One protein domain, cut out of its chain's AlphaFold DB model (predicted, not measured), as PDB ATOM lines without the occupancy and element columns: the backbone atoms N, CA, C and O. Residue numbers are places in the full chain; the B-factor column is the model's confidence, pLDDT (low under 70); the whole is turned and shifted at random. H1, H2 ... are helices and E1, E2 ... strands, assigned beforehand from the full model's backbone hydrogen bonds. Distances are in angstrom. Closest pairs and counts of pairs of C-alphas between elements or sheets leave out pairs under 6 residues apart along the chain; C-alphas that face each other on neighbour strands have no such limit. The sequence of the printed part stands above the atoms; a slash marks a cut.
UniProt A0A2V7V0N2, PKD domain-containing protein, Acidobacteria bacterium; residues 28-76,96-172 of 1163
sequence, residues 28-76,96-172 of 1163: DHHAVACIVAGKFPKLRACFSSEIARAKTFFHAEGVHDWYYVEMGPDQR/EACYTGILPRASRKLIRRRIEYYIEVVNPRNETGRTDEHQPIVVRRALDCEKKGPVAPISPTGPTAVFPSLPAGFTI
ATOM      1  N   ASP A  28     -41.922  26.899 -46.381       81.88
ATOM      2  CA  ASP A  28     -40.923  26.425 -45.424       81.88
ATOM      3  C   ASP A  28     -40.820  27.423 -44.265       81.88
ATOM      4  O   ASP A  28     -40.451  28.590 -44.437       81.88
ATOM      5  N   HIS A  29     -41.193  26.980 -43.066       86.75
ATOM      6  CA  HIS A  29     -41.130  27.780 -41.852       86.75
ATOM      7  C   HIS A  29     -40.649  26.942 -40.667       86.75
ATOM      8  O   HIS A  29     -41.329  26.030 -40.199       86.75
ATOM      9  N   HIS A  30     -39.503  27.320 -40.102       81.06
ATOM     10  CA  HIS A  30     -39.046  26.772 -38.830       81.06
ATOM     11  C   HIS A  30     -39.873  27.339 -37.668       81.06
ATOM     12  O   HIS A  30     -39.666  28.476 -37.228       81.06
ATOM     13  N   ALA A  31     -40.798  26.522 -37.164       79.44
ATOM     14  CA  ALA A  31     -41.648  26.846 -36.027       79.44
ATOM     15  C   ALA A  31     -40.830  27.209 -34.775       79.44
ATOM     16  O   ALA A  31     -39.881  26.512 -34.406       79.44
ATOM     17  N   VAL A  32     -41.227  28.276 -34.076       86.88
ATOM     18  CA  VAL A  32     -40.602  28.675 -32.806       86.88
ATOM     19  C   VAL A  32     -41.365  28.080 -31.624       86.88
ATOM     20  O   VAL A  32     -42.591  28.151 -31.553       86.88
ATOM     21  N   ALA A  33     -40.643  27.529 -30.648       83.56
ATOM     22  CA  ALA A  33     -41.243  26.978 -29.431       83.56
ATOM     23  C   ALA A  33     -41.482  28.045 -28.349       83.56
ATOM     24  O   ALA A  33     -42.256  27.833 -27.410       83.56
ATOM     25  N   CYS A  34     -40.803  29.193 -28.458       85.88
ATOM     26  CA  CYS A  34     -40.731  30.177 -27.386       85.88
ATOM     27  C   CYS A  34     -40.575  31.628 -27.843       85.88
ATOM     28  O   CYS A  34     -39.833  31.931 -28.776       85.88
ATOM     29  N   ILE A  35     -41.190  32.540 -27.081       90.56
ATOM     30  CA  ILE A  35     -41.091  33.996 -27.250       90.56
ATOM     31  C   ILE A  35     -40.622  34.645 -25.938       90.56
ATOM     32  O   ILE A  35     -41.191  34.409 -24.874       90.56
ATOM     33  N   VAL A  36     -39.598  35.501 -25.989       90.00
ATOM     34  CA  VAL A  36     -39.089  36.204 -24.796       90.00
ATOM     35  C   VAL A  36     -39.895  37.483 -24.536       90.00
ATOM     36  O   VAL A  36     -39.948  38.385 -25.376       90.00
ATOM     37  N   ALA A  37     -40.496  37.598 -23.350       89.38
ATOM     38  CA  ALA A  37     -41.292  38.758 -22.959       89.38
ATOM     39  C   ALA A  37     -40.475  40.066 -22.991       89.38
ATOM     40  O   ALA A  37     -39.384  40.165 -22.428       89.38
ATOM     41  N   GLY A  38     -41.039  41.109 -23.602       84.56
ATOM     42  CA  GLY A  38     -40.404  42.421 -23.757       84.56
ATOM     43  C   GLY A  38     -39.400  42.529 -24.912       84.56
ATOM     44  O   GLY A  38     -38.729  43.557 -25.018       84.56
ATOM     45  N   LYS A  39     -39.295  41.515 -25.778       88.88
ATOM     46  CA  LYS A  39     -38.489  41.520 -27.013       88.88
ATOM     47  C   LYS A  39     -39.399  41.409 -28.245       88.88
ATOM     48  O   LYS A  39     -40.554  41.020 -28.100       88.88
ATOM     49  N   PHE A  40     -38.911  41.800 -29.426       90.44
ATOM     50  CA  PHE A  40     -39.633  41.645 -30.698       90.44
ATOM     51  C   PHE A  40     -39.250  40.299 -31.345       90.44
ATOM     52  O   PHE A  40     -38.082  40.145 -31.703       90.44
ATOM     53  N   PRO A  41     -40.167  39.326 -31.488       90.56
ATOM     54  CA  PRO A  41     -39.889  38.066 -32.182       90.56
ATOM     55  C   PRO A  41     -39.762  38.280 -33.696       90.56
ATOM     56  O   PRO A  41     -40.665  38.857 -34.301       90.56
ATOM     57  N   LYS A  42     -38.679  37.792 -34.308       88.69
ATOM     58  CA  LYS A  42     -38.476  37.692 -35.762       88.69
ATOM     59  C   LYS A  42     -38.893  36.282 -36.204       88.69
ATOM     60  O   LYS A  42     -38.344  35.301 -35.708       88.69
ATOM     61  N   LEU A  43     -39.852  36.179 -37.118       90.12
ATOM     62  CA  LEU A  43     -40.315  34.927 -37.724       90.12
ATOM     63  C   LEU A  43     -39.971  34.946 -39.213       90.12
ATOM     64  O   LEU A  43     -40.290  35.912 -39.903       90.12
ATOM     65  N   ARG A  44     -39.307  33.896 -39.700       87.69
ATOM     66  CA  ARG A  44     -38.803  33.784 -41.076       87.69
ATOM     67  C   ARG A  44     -39.489  32.619 -41.779       87.69
ATOM     68  O   ARG A  44     -39.590  31.547 -41.186       87.69
ATOM     69  N   ALA A  45     -39.934  32.827 -43.011       87.12
ATOM     70  CA  ALA A  45     -40.463  31.776 -43.875       87.12
ATOM     71  C   ALA A  45     -39.920  31.945 -45.296       87.12
ATOM     72  O   ALA A  45     -39.714  33.075 -45.745       87.12
ATOM     73  N   CYS A  46     -39.670  30.835 -45.978       83.31
ATOM     74  CA  CYS A  46     -39.161  30.783 -47.342       83.31
ATOM     75  C   CYS A  46     -40.186  30.094 -48.249       83.31
ATOM     76  O   CYS A  46     -40.935  29.222 -47.807       83.31
ATOM     77  N   PHE A  47     -40.253  30.528 -49.506       80.56
ATOM     78  CA  PHE A  47     -41.265  30.074 -50.460       80.56
ATOM     79  C   PHE A  47     -40.600  29.621 -51.756       80.56
ATOM     80  O   PHE A  47     -39.741  30.324 -52.294       80.56
ATOM     81  N   SER A  48     -41.037  28.474 -52.273       65.44
ATOM     82  CA  SER A  48     -40.542  27.861 -53.517       65.44
ATOM     83  C   SER A  48     -41.146  28.457 -54.797       65.44
ATOM     84  O   SER A  48     -40.848  28.004 -55.900       65.44
ATOM     85  N   SER A  49     -42.019  29.458 -54.665       67.38
ATOM     86  CA  SER A  49     -42.730  30.111 -55.766       67.38
ATOM     87  C   SER A  49     -42.833  31.620 -55.537       67.38
ATOM     88  O   SER A  49     -42.667  32.111 -54.419       67.38
ATOM     89  N   GLU A  50     -43.088  32.368 -56.610       71.56
ATOM     90  CA  GLU A  50     -43.255  33.819 -56.555       71.56
ATOM     91  C   GLU A  50     -44.500  34.189 -55.732       71.56
ATOM     92  O   GLU A  50     -45.595  33.675 -55.976       71.56
ATOM     93  N   ILE A  51     -44.342  35.081 -54.748       76.62
ATOM     94  CA  ILE A  51     -45.429  35.498 -53.853       76.62
ATOM     95  C   ILE A  51     -45.853  36.943 -54.117       76.62
ATOM     96  O   ILE A  51     -45.023  37.819 -54.348       76.62
ATOM     97  N   ALA A  52     -47.155  37.208 -54.023       76.50
ATOM     98  CA  ALA A  52     -47.697  38.561 -54.094       76.50
ATOM     99  C   ALA A  52     -47.778  39.211 -52.704       76.50
ATOM    100  O   ALA A  52     -47.539  40.414 -52.574       76.50
ATOM    101  N   ARG A  53     -48.148  38.446 -51.660       82.31
ATOM    102  CA  ARG A  53     -48.269  38.923 -50.266       82.31
ATOM    103  C   ARG A  53     -47.995  37.803 -49.261       82.31
ATOM    104  O   ARG A  53     -48.485  36.696 -49.451       82.31
ATOM    105  N   ALA A  54     -47.313  38.123 -48.160       85.69
ATOM    106  CA  ALA A  54     -47.104  37.243 -47.005       85.69
ATOM    107  C   ALA A  54     -47.511  37.942 -45.697       85.69
ATOM    108  O   ALA A  54     -47.219  39.127 -45.496       85.69
ATOM    109  N   LYS A  55     -48.184  37.218 -44.799       91.12
ATOM    110  CA  LYS A  55     -48.672  37.731 -43.509       91.12
ATOM    111  C   LYS A  55     -48.450  36.722 -42.397       91.12
ATOM    112  O   LYS A  55     -48.725  35.540 -42.571       91.12
ATOM    113  N   THR A  56     -48.040  37.200 -41.227       91.31
ATOM    114  CA  THR A  56     -48.085  36.401 -39.996       91.31
ATOM    115  C   THR A  56     -49.289  36.830 -39.174       91.31
ATOM    116  O   THR A  56     -49.362  37.978 -38.728       91.31
ATOM    117  N   PHE A  57     -50.222  35.908 -38.967       91.44
ATOM    118  CA  PHE A  57     -51.370  36.081 -38.087       91.44
ATOM    119  C   PHE A  57     -51.033  35.570 -36.688       91.44
ATOM    120  O   PHE A  57     -50.376  34.541 -36.556       91.44
ATOM    121  N   PHE A  58     -51.469  36.272 -35.641       92.12
ATOM    122  CA  PHE A  58     -51.207  35.911 -34.247       92.12
ATOM    123  C   PHE A  58     -52.310  36.375 -33.280       92.12
ATOM    124  O   PHE A  58     -52.970  37.393 -33.512       92.12
ATOM    125  N   HIS A  59     -52.462  35.677 -32.153       89.19
ATOM    126  CA  HIS A  59     -53.146  36.166 -30.948       89.19
ATOM    127  C   HIS A  59     -52.558  35.538 -29.674       89.19
ATOM    128  O   HIS A  59     -51.733  34.630 -29.725       89.19
ATOM    129  N   ALA A  60     -52.964  36.037 -28.504       86.06
ATOM    130  CA  ALA A  60     -52.681  35.370 -27.235       86.06
ATOM    131  C   ALA A  60     -53.762  34.327 -26.913       86.06
ATOM    132  O   ALA A  60     -54.931  34.500 -27.262       86.06
ATOM    133  N   GLU A  61     -53.372  33.282 -26.191       79.62
ATOM    134  CA  GLU A  61     -54.265  32.301 -25.569       79.62
ATOM    135  C   GLU A  61     -55.426  32.997 -24.821       79.62
ATOM    136  O   GLU A  61     -55.204  33.836 -23.943       79.62
ATOM    137  N   GLY A  62     -56.671  32.669 -25.186       70.81
ATOM    138  CA  GLY A  62     -57.884  33.289 -24.630       70.81
ATOM    139  C   GLY A  62     -58.359  34.583 -25.314       70.81
ATOM    140  O   GLY A  62     -59.341  35.173 -24.866       70.81
ATOM    141  N   VAL A  63     -57.714  35.029 -26.399       76.50
ATOM    142  CA  VAL A  63     -58.175  36.150 -27.240       76.50
ATOM    143  C   VAL A  63     -58.720  35.604 -28.563       76.50
ATOM    144  O   VAL A  63     -57.984  34.996 -29.324       76.50
ATOM    145  N   HIS A  64     -60.001  35.836 -28.867       73.25
ATOM    146  CA  HIS A  64     -60.652  35.282 -30.071       73.25
ATOM    147  C   HIS A  64     -60.364  36.050 -31.377       73.25
ATOM    148  O   HIS A  64     -60.725  35.597 -32.470       73.25
ATOM    149  N   ASP A  65     -59.747  37.228 -31.284       77.25
ATOM    150  CA  ASP A  65     -59.389  38.035 -32.441       77.25
ATOM    151  C   ASP A  65     -57.933  37.824 -32.861       77.25
ATOM    152  O   ASP A  65     -57.006  38.228 -32.172       77.25
ATOM    153  N   TRP A  66     -57.759  37.238 -34.047       83.62
ATOM    154  CA  TRP A  66     -56.515  37.276 -34.809       83.62
ATOM    155  C   TRP A  66     -56.119  38.708 -35.197       83.62
ATOM    156  O   TRP A  66     -56.959  39.494 -35.645       83.62
ATOM    157  N   TYR A  67     -54.828  38.998 -35.091       87.06
ATOM    158  CA  TYR A  67     -54.160  40.203 -35.582       87.06
ATOM    159  C   TYR A  67     -53.097  39.790 -36.596       87.06
ATOM    160  O   TYR A  67     -52.653  38.645 -36.556       87.06
ATOM    161  N   TYR A  68     -52.660  40.682 -37.488       89.38
ATOM    162  CA  TYR A  68     -51.576  40.348 -38.417       89.38
ATOM    163  C   TYR A  68     -50.513  41.433 -38.557       89.38
ATOM    164  O   TYR A  68     -50.789  42.628 -38.410       89.38
ATOM    165  N   VAL A  69     -49.304  40.978 -38.885       88.19
ATOM    166  CA  VAL A  69     -48.192  41.783 -39.404       88.19
ATOM    167  C   VAL A  69     -47.893  41.346 -40.837       88.19
ATOM    168  O   VAL A  69     -48.029  40.168 -41.175       88.19
ATOM    169  N   GLU A  70     -47.519  42.289 -41.697       86.75
ATOM    170  CA  GLU A  70     -47.070  41.971 -43.057       86.75
ATOM    171  C   GLU A  70     -45.594  41.564 -43.026       86.75
ATOM    172  O   GLU A  70     -44.808  42.124 -42.257       86.75
ATOM    173  N   MET A  71     -45.230  40.559 -43.823       86.88
ATOM    174  CA  MET A  71     -43.854  40.075 -43.909       86.88
ATOM    175  C   MET A  71     -43.134  40.770 -45.069       86.88
ATOM    176  O   MET A  71     -43.673  40.854 -46.172       86.88
ATOM    177  N   GLY A  72     -41.918  41.260 -44.827       80.62
ATOM    178  CA  GLY A  72     -41.064  41.882 -45.848       80.62
ATOM    179  C   GLY A  72     -39.953  40.937 -46.318       80.62
ATOM    180  O   GLY A  72     -39.597  40.028 -45.567       80.62
ATOM    181  N   PRO A  73     -39.390  41.122 -47.526       78.38
ATOM    182  CA  PRO A  73     -38.280  40.300 -48.006       78.38
ATOM    183  C   PRO A  73     -37.065  40.431 -47.075       78.38
ATOM    184  O   PRO A  73     -36.739  41.528 -46.612       78.38
ATOM    185  N   ASP A  74     -36.405  39.310 -46.787       67.56
ATOM    186  CA  ASP A  74     -35.282  39.233 -45.845       67.56
ATOM    187  C   ASP A  74     -34.022  39.848 -46.490       67.56
ATOM    188  O   ASP A  74     -33.243  39.179 -47.171       67.56
ATOM    189  N   GLN A  75     -33.856  41.165 -46.319       53.62
ATOM    190  CA  GLN A  75     -32.657  41.908 -46.720       53.62
ATOM    191  C   GLN A  75     -31.430  41.247 -46.074       53.62
ATOM    192  O   GLN A  75     -31.356  41.160 -44.848       53.62
ATOM    193  N   ARG A  76     -30.469  40.776 -46.883       41.19
ATOM    194  CA  ARG A  76     -29.226  40.176 -46.373       41.19
ATOM    195  C   ARG A  76     -28.480  41.211 -45.530       41.19
ATOM    196  O   ARG A  76     -27.963  42.183 -46.078       41.19
ATOM    197  N   GLU A  96     -35.555  29.896 -53.827       60.62
ATOM    198  CA  GLU A  96     -36.423  30.273 -52.703       60.62
ATOM    199  C   GLU A  96     -36.318  31.751 -52.306       60.62
ATOM    200  O   GLU A  96     -35.232  32.282 -52.051       60.62
ATOM    201  N   ALA A  97     -37.472  32.411 -52.183       73.44
ATOM    202  CA  ALA A  97     -37.573  33.774 -51.671       73.44
ATOM    203  C   ALA A  97     -37.983  33.752 -50.190       73.44
ATOM    204  O   ALA A  97     -39.075  33.300 -49.850       73.44
ATOM    205  N   CYS A  98     -37.125  34.259 -49.302       81.25
ATOM    206  CA  CYS A  98     -37.391  34.302 -47.861       81.25
ATOM    207  C   CYS A  98     -37.909  35.669 -47.400       81.25
ATOM    208  O   CYS A  98     -37.367  36.715 -47.766       81.25
ATOM    209  N   TYR A  99     -38.927  35.650 -46.542       86.81
ATOM    210  CA  TYR A  99     -39.548  36.825 -45.941       86.81
ATOM    211  C   TYR A  99     -39.540  36.726 -44.414       86.81
ATOM    212  O   TYR A  99     -39.585  35.644 -43.825       86.81
ATOM    213  N   THR A 100     -39.527  37.889 -43.772       85.06
ATOM    214  CA  THR A 100     -39.518  38.063 -42.322       85.06
ATOM    215  C   THR A 100     -40.756  38.834 -41.866       85.06
ATOM    216  O   THR A 100     -41.017  39.938 -42.343       85.06
ATOM    217  N   GLY A 101     -41.467  38.298 -40.874       86.88
ATOM    218  CA  GLY A 101     -42.458  39.006 -40.061       86.88
ATOM    219  C   GLY A 101     -41.906  39.291 -38.663       86.88
ATOM    220  O   GLY A 101     -41.280  38.427 -38.051       86.88
ATOM    221  N   ILE A 102     -42.129  40.496 -38.135       89.12
ATOM    222  CA  ILE A 102     -41.718  40.866 -36.770       89.12
ATOM    223  C   ILE A 102     -42.973  41.012 -35.909       89.12
ATOM    224  O   ILE A 102     -43.813  41.861 -36.189       89.12
ATOM    225  N   LEU A 103     -43.114  40.224 -34.845       90.56
ATOM    226  CA  LEU A 103     -44.250  40.352 -33.928       90.56
ATOM    227  C   LEU A 103     -44.045  41.510 -32.925       90.56
ATOM    228  O   LEU A 103     -42.907  41.837 -32.571       90.56
ATOM    229  N   PRO A 104     -45.120  42.137 -32.407       88.62
ATOM    230  CA  PRO A 104     -45.020  43.107 -31.314       88.62
ATOM    231  C   PRO A 104     -44.459  42.484 -30.023       88.62
ATOM    232  O   PRO A 104     -44.495  41.268 -29.830       88.62
ATOM    233  N   ARG A 105     -43.984  43.312 -29.082       91.06
ATOM    234  CA  ARG A 105     -43.429  42.815 -27.811       91.06
ATOM    235  C   ARG A 105     -44.538  42.242 -26.937       91.06
ATOM    236  O   ARG A 105     -45.396  42.987 -26.465       91.06
ATOM    237  N   ALA A 106     -44.478  40.946 -26.647       88.62
ATOM    238  CA  ALA A 106     -45.319  40.334 -25.624       88.62
ATOM    239  C   ALA A 106     -44.982  40.938 -24.246       88.62
ATOM    240  O   ALA A 106     -43.821  40.950 -23.827       88.62
ATOM    241  N   SER A 107     -45.972  41.470 -23.533       86.06
ATOM    242  CA  SER A 107     -45.762  42.057 -22.206       86.06
ATOM    243  C   SER A 107     -45.465  40.987 -21.150       86.06
ATOM    244  O   SER A 107     -45.832  39.820 -21.284       86.06
ATOM    245  N   ARG A 108     -44.878  41.400 -20.019       84.88
ATOM    246  CA  ARG A 108     -44.616  40.497 -18.882       84.88
ATOM    247  C   ARG A 108     -45.883  39.853 -18.292       84.88
ATOM    248  O   ARG A 108     -45.758  38.860 -17.588       84.88
ATOM    249  N   LYS A 109     -47.083  40.380 -18.582       81.94
ATOM    250  CA  LYS A 109     -48.366  39.780 -18.167       81.94
ATOM    251  C   LYS A 109     -48.719  38.504 -18.944       81.94
ATOM    252  O   LYS A 109     -49.556  37.745 -18.475       81.94
ATOM    253  N   LEU A 110     -48.093  38.275 -20.100       84.06
ATOM    254  CA  LEU A 110     -48.300  37.080 -20.921       84.06
ATOM    255  C   LEU A 110     -47.327  35.938 -20.578       84.06
ATOM    256  O   LEU A 110     -47.433  34.876 -21.169       84.06
ATOM    257  N   ILE A 111     -46.392  36.108 -19.633       87.31
ATOM    258  CA  ILE A 111     -45.454  35.039 -19.245       87.31
ATOM    259  C   ILE A 111     -46.230  33.786 -18.792       87.31
ATOM    260  O   ILE A 111     -47.157  33.886 -17.992       87.31
ATOM    261  N   ARG A 112     -45.818  32.611 -19.294       81.69
ATOM    262  CA  ARG A 112     -46.492  31.295 -19.219       81.69
ATOM    263  C   ARG A 112     -47.772  31.124 -20.054       81.69
ATOM    264  O   ARG A 112     -48.267  30.002 -20.094       81.69
ATOM    265  N   ARG A 113     -48.273  32.150 -20.750       88.56
ATOM    266  CA  ARG A 113     -49.316  31.992 -21.784       88.56
ATOM    267  C   ARG A 113     -48.708  31.592 -23.122       88.56
ATOM    268  O   ARG A 113     -47.529  31.864 -23.380       88.56
ATOM    269  N   ARG A 114     -49.523  30.974 -23.973       89.44
ATOM    270  CA  ARG A 114     -49.194  30.726 -25.380       89.44
ATOM    271  C   ARG A 114     -49.553  31.931 -26.251       89.44
ATOM    272  O   ARG A 114     -50.482  32.687 -25.957       89.44
ATOM    273  N   ILE A 115     -48.784  32.111 -27.316       89.88
ATOM    274  CA  ILE A 115     -49.142  32.953 -28.457       89.88
ATOM    275  C   ILE A 115     -49.396  31.988 -29.603       89.88
ATOM    276  O   ILE A 115     -48.502  31.227 -29.955       89.88
ATOM    277  N   GLU A 116     -50.604  31.998 -30.142       91.81
ATOM    278  CA  GLU A 116     -50.989  31.166 -31.279       91.81
ATOM    279  C   GLU A 116     -50.712  31.976 -32.547       91.81
ATOM    280  O   GLU A 116     -51.104  33.146 -32.622       91.81
ATOM    281  N   TYR A 117     -49.972  31.413 -33.504       92.81
ATOM    282  CA  TYR A 117     -49.623  32.089 -34.754       92.81
ATOM    283  C   TYR A 117     -49.608  31.138 -35.955       92.81
ATOM    284  O   TYR A 117     -49.343  29.948 -35.813       92.81
ATOM    285  N   TYR A 118     -49.858  31.679 -37.146       92.25
ATOM    286  CA  TYR A 118     -49.663  30.991 -38.425       92.25
ATOM    287  C   TYR A 118     -49.204  31.986 -39.496       92.25
ATOM    288  O   TYR A 118     -49.364  33.203 -39.343       92.25
ATOM    289  N   ILE A 119     -48.643  31.480 -40.590       90.44
ATOM    290  CA  ILE A 119     -48.247  32.283 -41.751       90.44
ATOM    291  C   ILE A 119     -49.190  31.971 -42.913       90.44
ATOM    292  O   ILE A 119     -49.538  30.818 -43.146       90.44
ATOM    293  N   GLU A 120     -49.621  33.014 -43.618       90.88
ATOM    294  CA  GLU A 120     -50.481  32.948 -44.799       90.88
ATOM    295  C   GLU A 120     -49.786  33.664 -45.959       90.88
ATOM    296  O   GLU A 120     -49.296  34.791 -45.803       90.88
ATOM    297  N   VAL A 121     -49.749  33.021 -47.122       87.06
ATOM    298  CA  VAL A 121     -49.198  33.571 -48.363       87.06
ATOM    299  C   VAL A 121     -50.244  33.549 -49.462       87.06
ATOM    300  O   VAL A 121     -51.040  32.619 -49.562       87.06
ATOM    301  N   VAL A 122     -50.200  34.571 -50.311       84.50
ATOM    302  CA  VAL A 122     -50.985  34.672 -51.540       84.50
ATOM    303  C   VAL A 122     -50.021  34.827 -52.710       84.50
ATOM    304  O   VAL A 122     -49.165  35.720 -52.685       84.50
ATOM    305  N   ASN A 123     -50.145  33.982 -53.731       79.94
ATOM    306  CA  ASN A 123     -49.345  34.088 -54.956       79.94
ATOM    307  C   ASN A 123     -49.979  35.078 -55.973       79.94
ATOM    308  O   ASN A 123     -51.108  35.536 -55.766       79.94
ATOM    309  N   PRO A 124     -49.301  35.436 -57.082       76.06
ATOM    310  CA  PRO A 124     -49.855  36.329 -58.109       76.06
ATOM    311  C   PRO A 124     -51.143  35.835 -58.795       76.06
ATOM    312  O   PRO A 124     -51.855  36.644 -59.384       76.06
ATOM    313  N   ARG A 125     -51.476  34.538 -58.702       71.81
ATOM    314  CA  ARG A 125     -52.733  33.948 -59.207       71.81
ATOM    315  C   ARG A 125     -53.876  34.018 -58.187       71.81
ATOM    316  O   ARG A 125     -54.970  33.538 -58.464       71.81
ATOM    317  N   ASN A 126     -53.635  34.645 -57.032       74.81
ATOM    318  CA  ASN A 126     -54.572  34.778 -55.918       74.81
ATOM    319  C   ASN A 126     -54.914  33.439 -55.221       74.81
ATOM    320  O   ASN A 126     -55.943  33.332 -54.553       74.81
ATOM    321  N   GLU A 127     -54.037  32.436 -55.343       76.62
ATOM    322  CA  GLU A 127     -54.100  31.163 -54.612       76.62
ATOM    323  C   GLU A 127     -53.437  31.332 -53.231       76.62
ATOM    324  O   GLU A 127     -52.416  32.019 -53.102       76.62
ATOM    325  N   THR A 128     -54.016  30.725 -52.188       79.62
ATOM    326  CA  THR A 128     -53.607  30.924 -50.786       79.62
ATOM    327  C   THR A 128     -52.940  29.685 -50.184       79.62
ATOM    328  O   THR A 128     -53.557  28.620 -50.148       79.62
ATOM    329  N   GLY A 129     -51.732  29.834 -49.636       79.62
ATOM    330  CA  GLY A 129     -51.065  28.835 -48.790       79.62
ATOM    331  C   GLY A 129     -51.057  29.258 -47.320       79.62
ATOM    332  O   GLY A 129     -51.041  30.453 -47.017       79.62
ATOM    333  N   ARG A 130     -51.065  28.291 -46.396       87.00
ATOM    334  CA  ARG A 130     -51.086  28.534 -44.945       87.00
ATOM    335  C   ARG A 130     -50.242  27.484 -44.216       87.00
ATOM    336  O   ARG A 130     -50.306  26.315 -44.580       87.00
ATOM    337  N   THR A 131     -49.487  27.886 -43.194       86.19
ATOM    338  CA  THR A 131     -48.822  26.945 -42.272       86.19
ATOM    339  C   THR A 131     -49.813  26.364 -41.267       86.19
ATOM    340  O   THR A 131     -50.886  26.931 -41.039       86.19
ATOM    341  N   ASP A 132     -49.403  25.302 -40.576       86.12
ATOM    342  CA  ASP A 132     -50.041  24.895 -39.325       86.12
ATOM    343  C   ASP A 132     -50.029  26.025 -38.277       86.12
ATOM    344  O   ASP A 132     -49.255  26.989 -38.354       86.12
ATOM    345  N   GLU A 133     -50.907  25.903 -37.281       88.12
ATOM    346  CA  GLU A 133     -50.963  26.812 -36.136       88.12
ATOM    347  C   GLU A 133     -49.909  26.418 -35.093       88.12
ATOM    348  O   GLU A 133     -49.939  25.339 -34.499       88.12
ATOM    349  N   HIS A 134     -48.964  27.320 -34.843       88.81
ATOM    350  CA  HIS A 134     -47.886  27.142 -33.878       88.81
ATOM    351  C   HIS A 134     -48.212  27.860 -32.566       88.81
ATOM    352  O   HIS A 134     -48.794  28.944 -32.570       88.81
ATOM    353  N   GLN A 135     -47.813  27.277 -31.429       89.81
ATOM    354  CA  GLN A 135     -48.193  27.776 -30.097       89.81
ATOM    355  C   GLN A 135     -47.008  28.019 -29.131       89.81
ATOM    356  O   GLN A 135     -46.961  27.407 -28.048       89.81
ATOM    357  N   PRO A 136     -46.036  28.890 -29.477       91.44
ATOM    358  CA  PRO A 136     -44.927  29.252 -28.600       91.44
ATOM    359  C   PRO A 136     -45.377  29.761 -27.231       91.44
ATOM    360  O   PRO A 136     -46.304  30.567 -27.109       91.44
ATOM    361  N   ILE A 137     -44.657  29.349 -26.188       89.50
ATOM    362  CA  ILE A 137     -44.870  29.848 -24.826       89.50
ATOM    363  C   ILE A 137     -44.054  31.122 -24.572       89.50
ATOM    364  O   ILE A 137     -42.888  31.231 -24.962       89.50
ATOM    365  N   VAL A 138     -44.651  32.095 -23.884       90.19
ATOM    366  CA  VAL A 138     -43.957  33.328 -23.495       90.19
ATOM    367  C   VAL A 138     -43.145  33.104 -22.218       90.19
ATOM    368  O   VAL A 138     -43.692  32.732 -21.176       90.19
ATOM    369  N   VAL A 139     -41.844  33.390 -22.263       89.69
ATOM    370  CA  VAL A 139     -40.902  33.213 -21.142       89.69
ATOM    371  C   VAL A 139     -40.208  34.507 -20.722       89.69
ATOM    372  O   VAL A 139     -40.350  35.548 -21.367       89.69
ATOM    373  N   ARG A 140     -39.472  34.473 -19.602       87.56
ATOM    374  CA  ARG A 140     -38.833  35.660 -19.014       87.56
ATOM    375  C   ARG A 140     -37.406  35.873 -19.528       87.56
ATOM    376  O   ARG A 140     -36.983  37.025 -19.637       87.56
ATOM    377  N   ARG A 141     -36.675  34.798 -19.822       82.31
ATOM    378  CA  ARG A 141     -35.306  34.773 -20.369       82.31
ATOM    379  C   ARG A 141     -35.217  33.712 -21.471       82.31
ATOM    380  O   ARG A 141     -35.971  32.751 -21.443       82.31
ATOM    381  N   ALA A 142     -34.281  33.855 -22.412       76.62
ATOM    382  CA  ALA A 142     -34.076  32.857 -23.470       76.62
ATOM    383  C   ALA A 142     -33.671  31.474 -22.910       76.62
ATOM    384  O   ALA A 142     -34.213  30.466 -23.352       76.62
ATOM    385  N   LEU A 143     -32.830  31.443 -21.863       76.31
ATOM    386  CA  LEU A 143     -32.454  30.220 -21.129       76.31
ATOM    387  C   LEU A 143     -33.658  29.421 -20.594       76.31
ATOM    388  O   LEU A 143     -33.585  28.203 -20.485       76.31
ATOM    389  N   ASP A 144     -34.788  30.075 -20.293       74.56
ATOM    390  CA  ASP A 144     -35.997  29.395 -19.799       74.56
ATOM    391  C   ASP A 144     -36.612  28.444 -20.861       74.56
ATOM    392  O   ASP A 144     -37.586  27.742 -20.571       74.56
ATOM    393  N   CYS A 145     -36.079  28.442 -22.092       63.16
ATOM    394  CA  CYS A 145     -36.598  27.716 -23.248       63.16
ATOM    395  C   CYS A 145     -35.645  26.731 -23.924       63.16
ATOM    396  O   CYS A 145     -36.113  25.975 -24.772       63.16
ATOM    397  N   GLU A 146     -34.378  26.633 -23.522       56.91
ATOM    398  CA  GLU A 146     -33.464  25.612 -24.074       56.91
ATOM    399  C   GLU A 146     -33.985  24.178 -23.838       56.91
ATOM    400  O   GLU A 146     -33.710  23.277 -24.620       56.91
ATOM    401  N   LYS A 147     -34.842  23.981 -22.823       55.72
ATOM    402  CA  LYS A 147     -35.559  22.719 -22.553       55.72
ATOM    403  C   LYS A 147     -36.895  22.549 -23.301       55.72
ATOM    404  O   LYS A 147     -37.608  21.585 -23.033       55.72
ATOM    405  N   LYS A 148     -37.299  23.498 -24.156       52.25
ATOM    406  CA  LYS A 148     -38.619  23.514 -24.828       52.25
ATOM    407  C   LYS A 148     -38.573  23.642 -26.352       52.25
ATOM    408  O   LYS A 148     -39.601  23.406 -26.977       52.25
ATOM    409  N   GLY A 149     -37.428  23.990 -26.938       69.88
ATOM    410  CA  GLY A 149     -37.232  24.085 -28.388       69.88
ATOM    411  C   GLY A 149     -36.687  25.451 -28.830       69.88
ATOM    412  O   GLY A 149     -36.304  26.263 -27.984       69.88
ATOM    413  N   PRO A 150     -36.635  25.730 -30.146       79.25
ATOM    414  CA  PRO A 150     -36.007  26.938 -30.675       79.25
ATOM    415  C   PRO A 150     -36.698  28.217 -30.181       79.25
ATOM    416  O   PRO A 150     -37.918  28.384 -30.279       79.25
ATOM    417  N   VAL A 151     -35.893  29.142 -29.655       84.50
ATOM    418  CA  VAL A 151     -36.332  30.481 -29.245       84.50
ATOM    419  C   VAL A 151     -36.437  31.372 -30.478       84.50
ATOM    420  O   VAL A 151     -35.521  31.399 -31.297       84.50
ATOM    421  N   ALA A 152     -37.526  32.134 -30.594       86.00
ATOM    422  CA  ALA A 152     -37.684  33.101 -31.675       86.00
ATOM    423  C   ALA A 152     -36.519  34.114 -31.689       86.00
ATOM    424  O   ALA A 152     -36.294  34.774 -30.663       86.00
ATOM    425  N   PRO A 153     -35.801  34.283 -32.820       86.38
ATOM    426  CA  PRO A 153     -34.765  35.303 -32.951       86.38
ATOM    427  C   PRO A 153     -35.309  36.697 -32.619       86.38
ATOM    428  O   PRO A 153     -36.487  36.986 -32.822       86.38
ATOM    429  N   ILE A 154     -34.463  37.574 -32.079       85.75
ATOM    430  CA  ILE A 154     -34.899  38.881 -31.576       85.75
ATOM    431  C   ILE A 154     -34.572  39.967 -32.599       85.75
ATOM    432  O   ILE A 154     -33.405  40.202 -32.897       85.75
ATOM    433  N   SER A 155     -35.592  40.688 -33.060       82.44
ATOM    434  CA  SER A 155     -35.399  41.914 -33.837       82.44
ATOM    435  C   SER A 155     -35.074  43.109 -32.919       82.44
ATOM    436  O   SER A 155     -35.706  43.257 -31.861       82.44
ATOM    437  N   PRO A 156     -34.134  44.003 -33.291       72.94
ATOM    438  CA  PRO A 156     -33.925  45.267 -32.583       72.94
ATOM    439  C   PRO A 156     -35.098  46.241 -32.802       72.94
ATOM    440  O   PRO A 156     -35.511  46.943 -31.871       72.94
ATOM    441  N   THR A 157     -35.675  46.243 -34.005       74.06
ATOM    442  CA  THR A 157     -36.804  47.082 -34.431       74.06
ATOM    443  C   THR A 157     -38.135  46.330 -34.337       74.06
ATOM    444  O   THR A 157     -38.175  45.100 -34.351       74.06
ATOM    445  N   GLY A 158     -39.238  47.070 -34.188       75.94
ATOM    446  CA  GLY A 158     -40.591  46.503 -34.133       75.94
ATOM    447  C   GLY A 158     -41.257  46.378 -35.506       75.94
ATOM    448  O   GLY A 158     -40.697  46.863 -36.487       75.94
ATOM    449  N   PRO A 159     -42.461  45.777 -35.581       78.31
ATOM    450  CA  PRO A 159     -43.239  45.741 -36.818       78.31
ATOM    451  C   PRO A 159     -43.551  47.136 -37.356       78.31
ATOM    452  O   PRO A 159     -43.921  48.033 -36.596       78.31
ATOM    453  N   THR A 160     -43.503  47.268 -38.681       62.81
ATOM    454  CA  THR A 160     -43.877  48.484 -39.417       62.81
ATOM    455  C   THR A 160     -45.370  48.804 -39.289       62.81
ATOM    456  O   THR A 160     -45.746  49.971 -39.224       62.81
ATOM    457  N   ALA A 161     -46.227  47.776 -39.223       67.12
ATOM    458  CA  ALA A 161     -47.668  47.903 -39.011       67.12
ATOM    459  C   ALA A 161     -48.259  46.640 -38.360       67.12
ATOM    460  O   ALA A 161     -47.741  45.538 -38.544       67.12
ATOM    461  N   VAL A 162     -49.364  46.804 -37.626       74.88
ATOM    462  CA  VAL A 162     -50.186  45.719 -37.058       74.88
ATOM    463  C   VAL A 162     -51.649  46.058 -37.326       74.88
ATOM    464  O   VAL A 162     -52.076  47.172 -37.015       74.88
ATOM    465  N   PHE A 163     -52.424  45.121 -37.870       60.59
ATOM    466  CA  PHE A 163     -53.829  45.350 -38.219       60.59
ATOM    467  C   PHE A 163     -54.775  44.357 -37.517       60.59
ATOM    468  O   PHE A 163     -54.406  43.195 -37.334       60.59
ATOM    469  N   PRO A 164     -56.011  44.772 -37.163       50.84
ATOM    470  CA  PRO A 164     -56.560  46.134 -37.253       50.84
ATOM    471  C   PRO A 164     -56.189  47.045 -36.061       50.84
ATOM    472  O   PRO A 164     -56.538  48.222 -36.068       50.84
ATOM    473  N   SER A 165     -55.519  46.521 -35.030       72.38
ATOM    474  CA  SER A 165     -55.018  47.268 -33.862       72.38
ATOM    475  C   SER A 165     -53.994  46.417 -33.084       72.38
ATOM    476  O   SER A 165     -53.567  45.376 -33.575       72.38
ATOM    477  N   LEU A 166     -53.562  46.844 -31.890       76.38
ATOM    478  CA  LEU A 166     -52.674  46.049 -31.029       76.38
ATOM    479  C   LEU A 166     -53.472  45.161 -30.053       76.38
ATOM    480  O   LEU A 166     -54.302  45.700 -29.315       76.38
ATOM    481  N   PRO A 167     -53.199  43.841 -29.976       75.81
ATOM    482  CA  PRO A 167     -53.817  42.968 -28.983       75.81
ATOM    483  C   PRO A 167     -53.485  43.371 -27.543       75.81
ATOM    484  O   PRO A 167     -52.385  43.836 -27.226       75.81
ATOM    485  N   ALA A 168     -54.428  43.113 -26.635       72.62
ATOM    486  CA  ALA A 168     -54.220  43.307 -25.206       72.62
ATOM    487  C   ALA A 168     -53.008  42.492 -24.715       72.62
ATOM    488  O   ALA A 168     -52.895  41.294 -24.958       72.62
ATOM    489  N   GLY A 169     -52.091  43.154 -24.008       76.50
ATOM    490  CA  GLY A 169     -50.860  42.527 -23.527       76.50
ATOM    491  C   GLY A 169     -49.686  42.560 -24.511       76.50
ATOM    492  O   GLY A 169     -48.634  42.039 -24.147       76.50
ATOM    493  N   PHE A 170     -49.808  43.204 -25.674       82.38
ATOM    494  CA  PHE A 170     -48.696  43.476 -26.593       82.38
ATOM    495  C   PHE A 170     -48.354  44.971 -26.670       82.38
ATOM    496  O   PHE A 170     -49.210  45.826 -26.441       82.38
ATOM    497  N   THR A 171     -47.100  45.299 -26.996       80.31
ATOM    498  CA  THR A 171     -46.632  46.686 -27.166       80.31
ATOM    499  C   THR A 171     -45.693  46.860 -28.364       80.31
ATOM    500  O   THR A 171     -44.928  45.964 -28.724       80.31
ATOM    501  N   ILE A 172     -45.727  48.049 -28.972       75.38
ATOM    502  CA  ILE A 172     -44.739  48.524 -29.956       75.38
ATOM    503  C   ILE A 172     -43.808  49.563 -29.323       75.38
ATOM    504  O   ILE A 172     -44.044  50.021 -28.204       75.38
TER     505      ILE A 172
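AT A GLANCE: This is residues 28 to 76 and 96 to 172 of the 1163 residues of the protein "PKD domain-containing protein" of Acidobacteria bacterium (UniProt A0A2V7V0N2). With little regular structure, this is a small sandwich: the antiparallel sheet E4 E3 E6 E7 faces the antiparallel pair E2 E5, with the parallel pair E1 E8 and short H1 at one end. The compact printed part, 126 residues, has named elements in 47, mostly strand, in the order E1 to E8, then H1; the radius of gyration of the C-alphas is 14.0 A, the spans 41 by 29 by 25 A.

IN THESE COORDINATES: E3, residues 53 to 60, is 23.7 A long; E6, 115 to 122, 23.2 A; E2, 40 to 47, 23.0 A. E4 is 67 to 70, E7 128 to 130, E5 97 to 102, E1 34 to 36, E8 137 to 139, H1 142 to 145. C-alpha 34 is at (-40.731, 30.177, -27.386), C-alpha 145 at (-36.598, 27.716, -23.248).

HOW THE PARTS SIT: Within hydrogen-bond range are N 55 and O 120 of E3 and E6, 2.9 A; N 58 and O 67 of hairpin E3 and E4, 2.8 A; N 43 and O 101 of E2 and E5, 2.8 A. The closest C-alphas of E3 and E5, Thr 56 and Gly 101, are 6.2 A apart. H1, too short for an O i to N i+4 pair, is not on the large sheet.

THE WHOLE: Residues 77 to 95 are not printed; C-alphas 76 and 96 are 13.8 A apart. The link E5 to E6 is long. Fifteen residues have pLDDT under 70, among them 145 to 149.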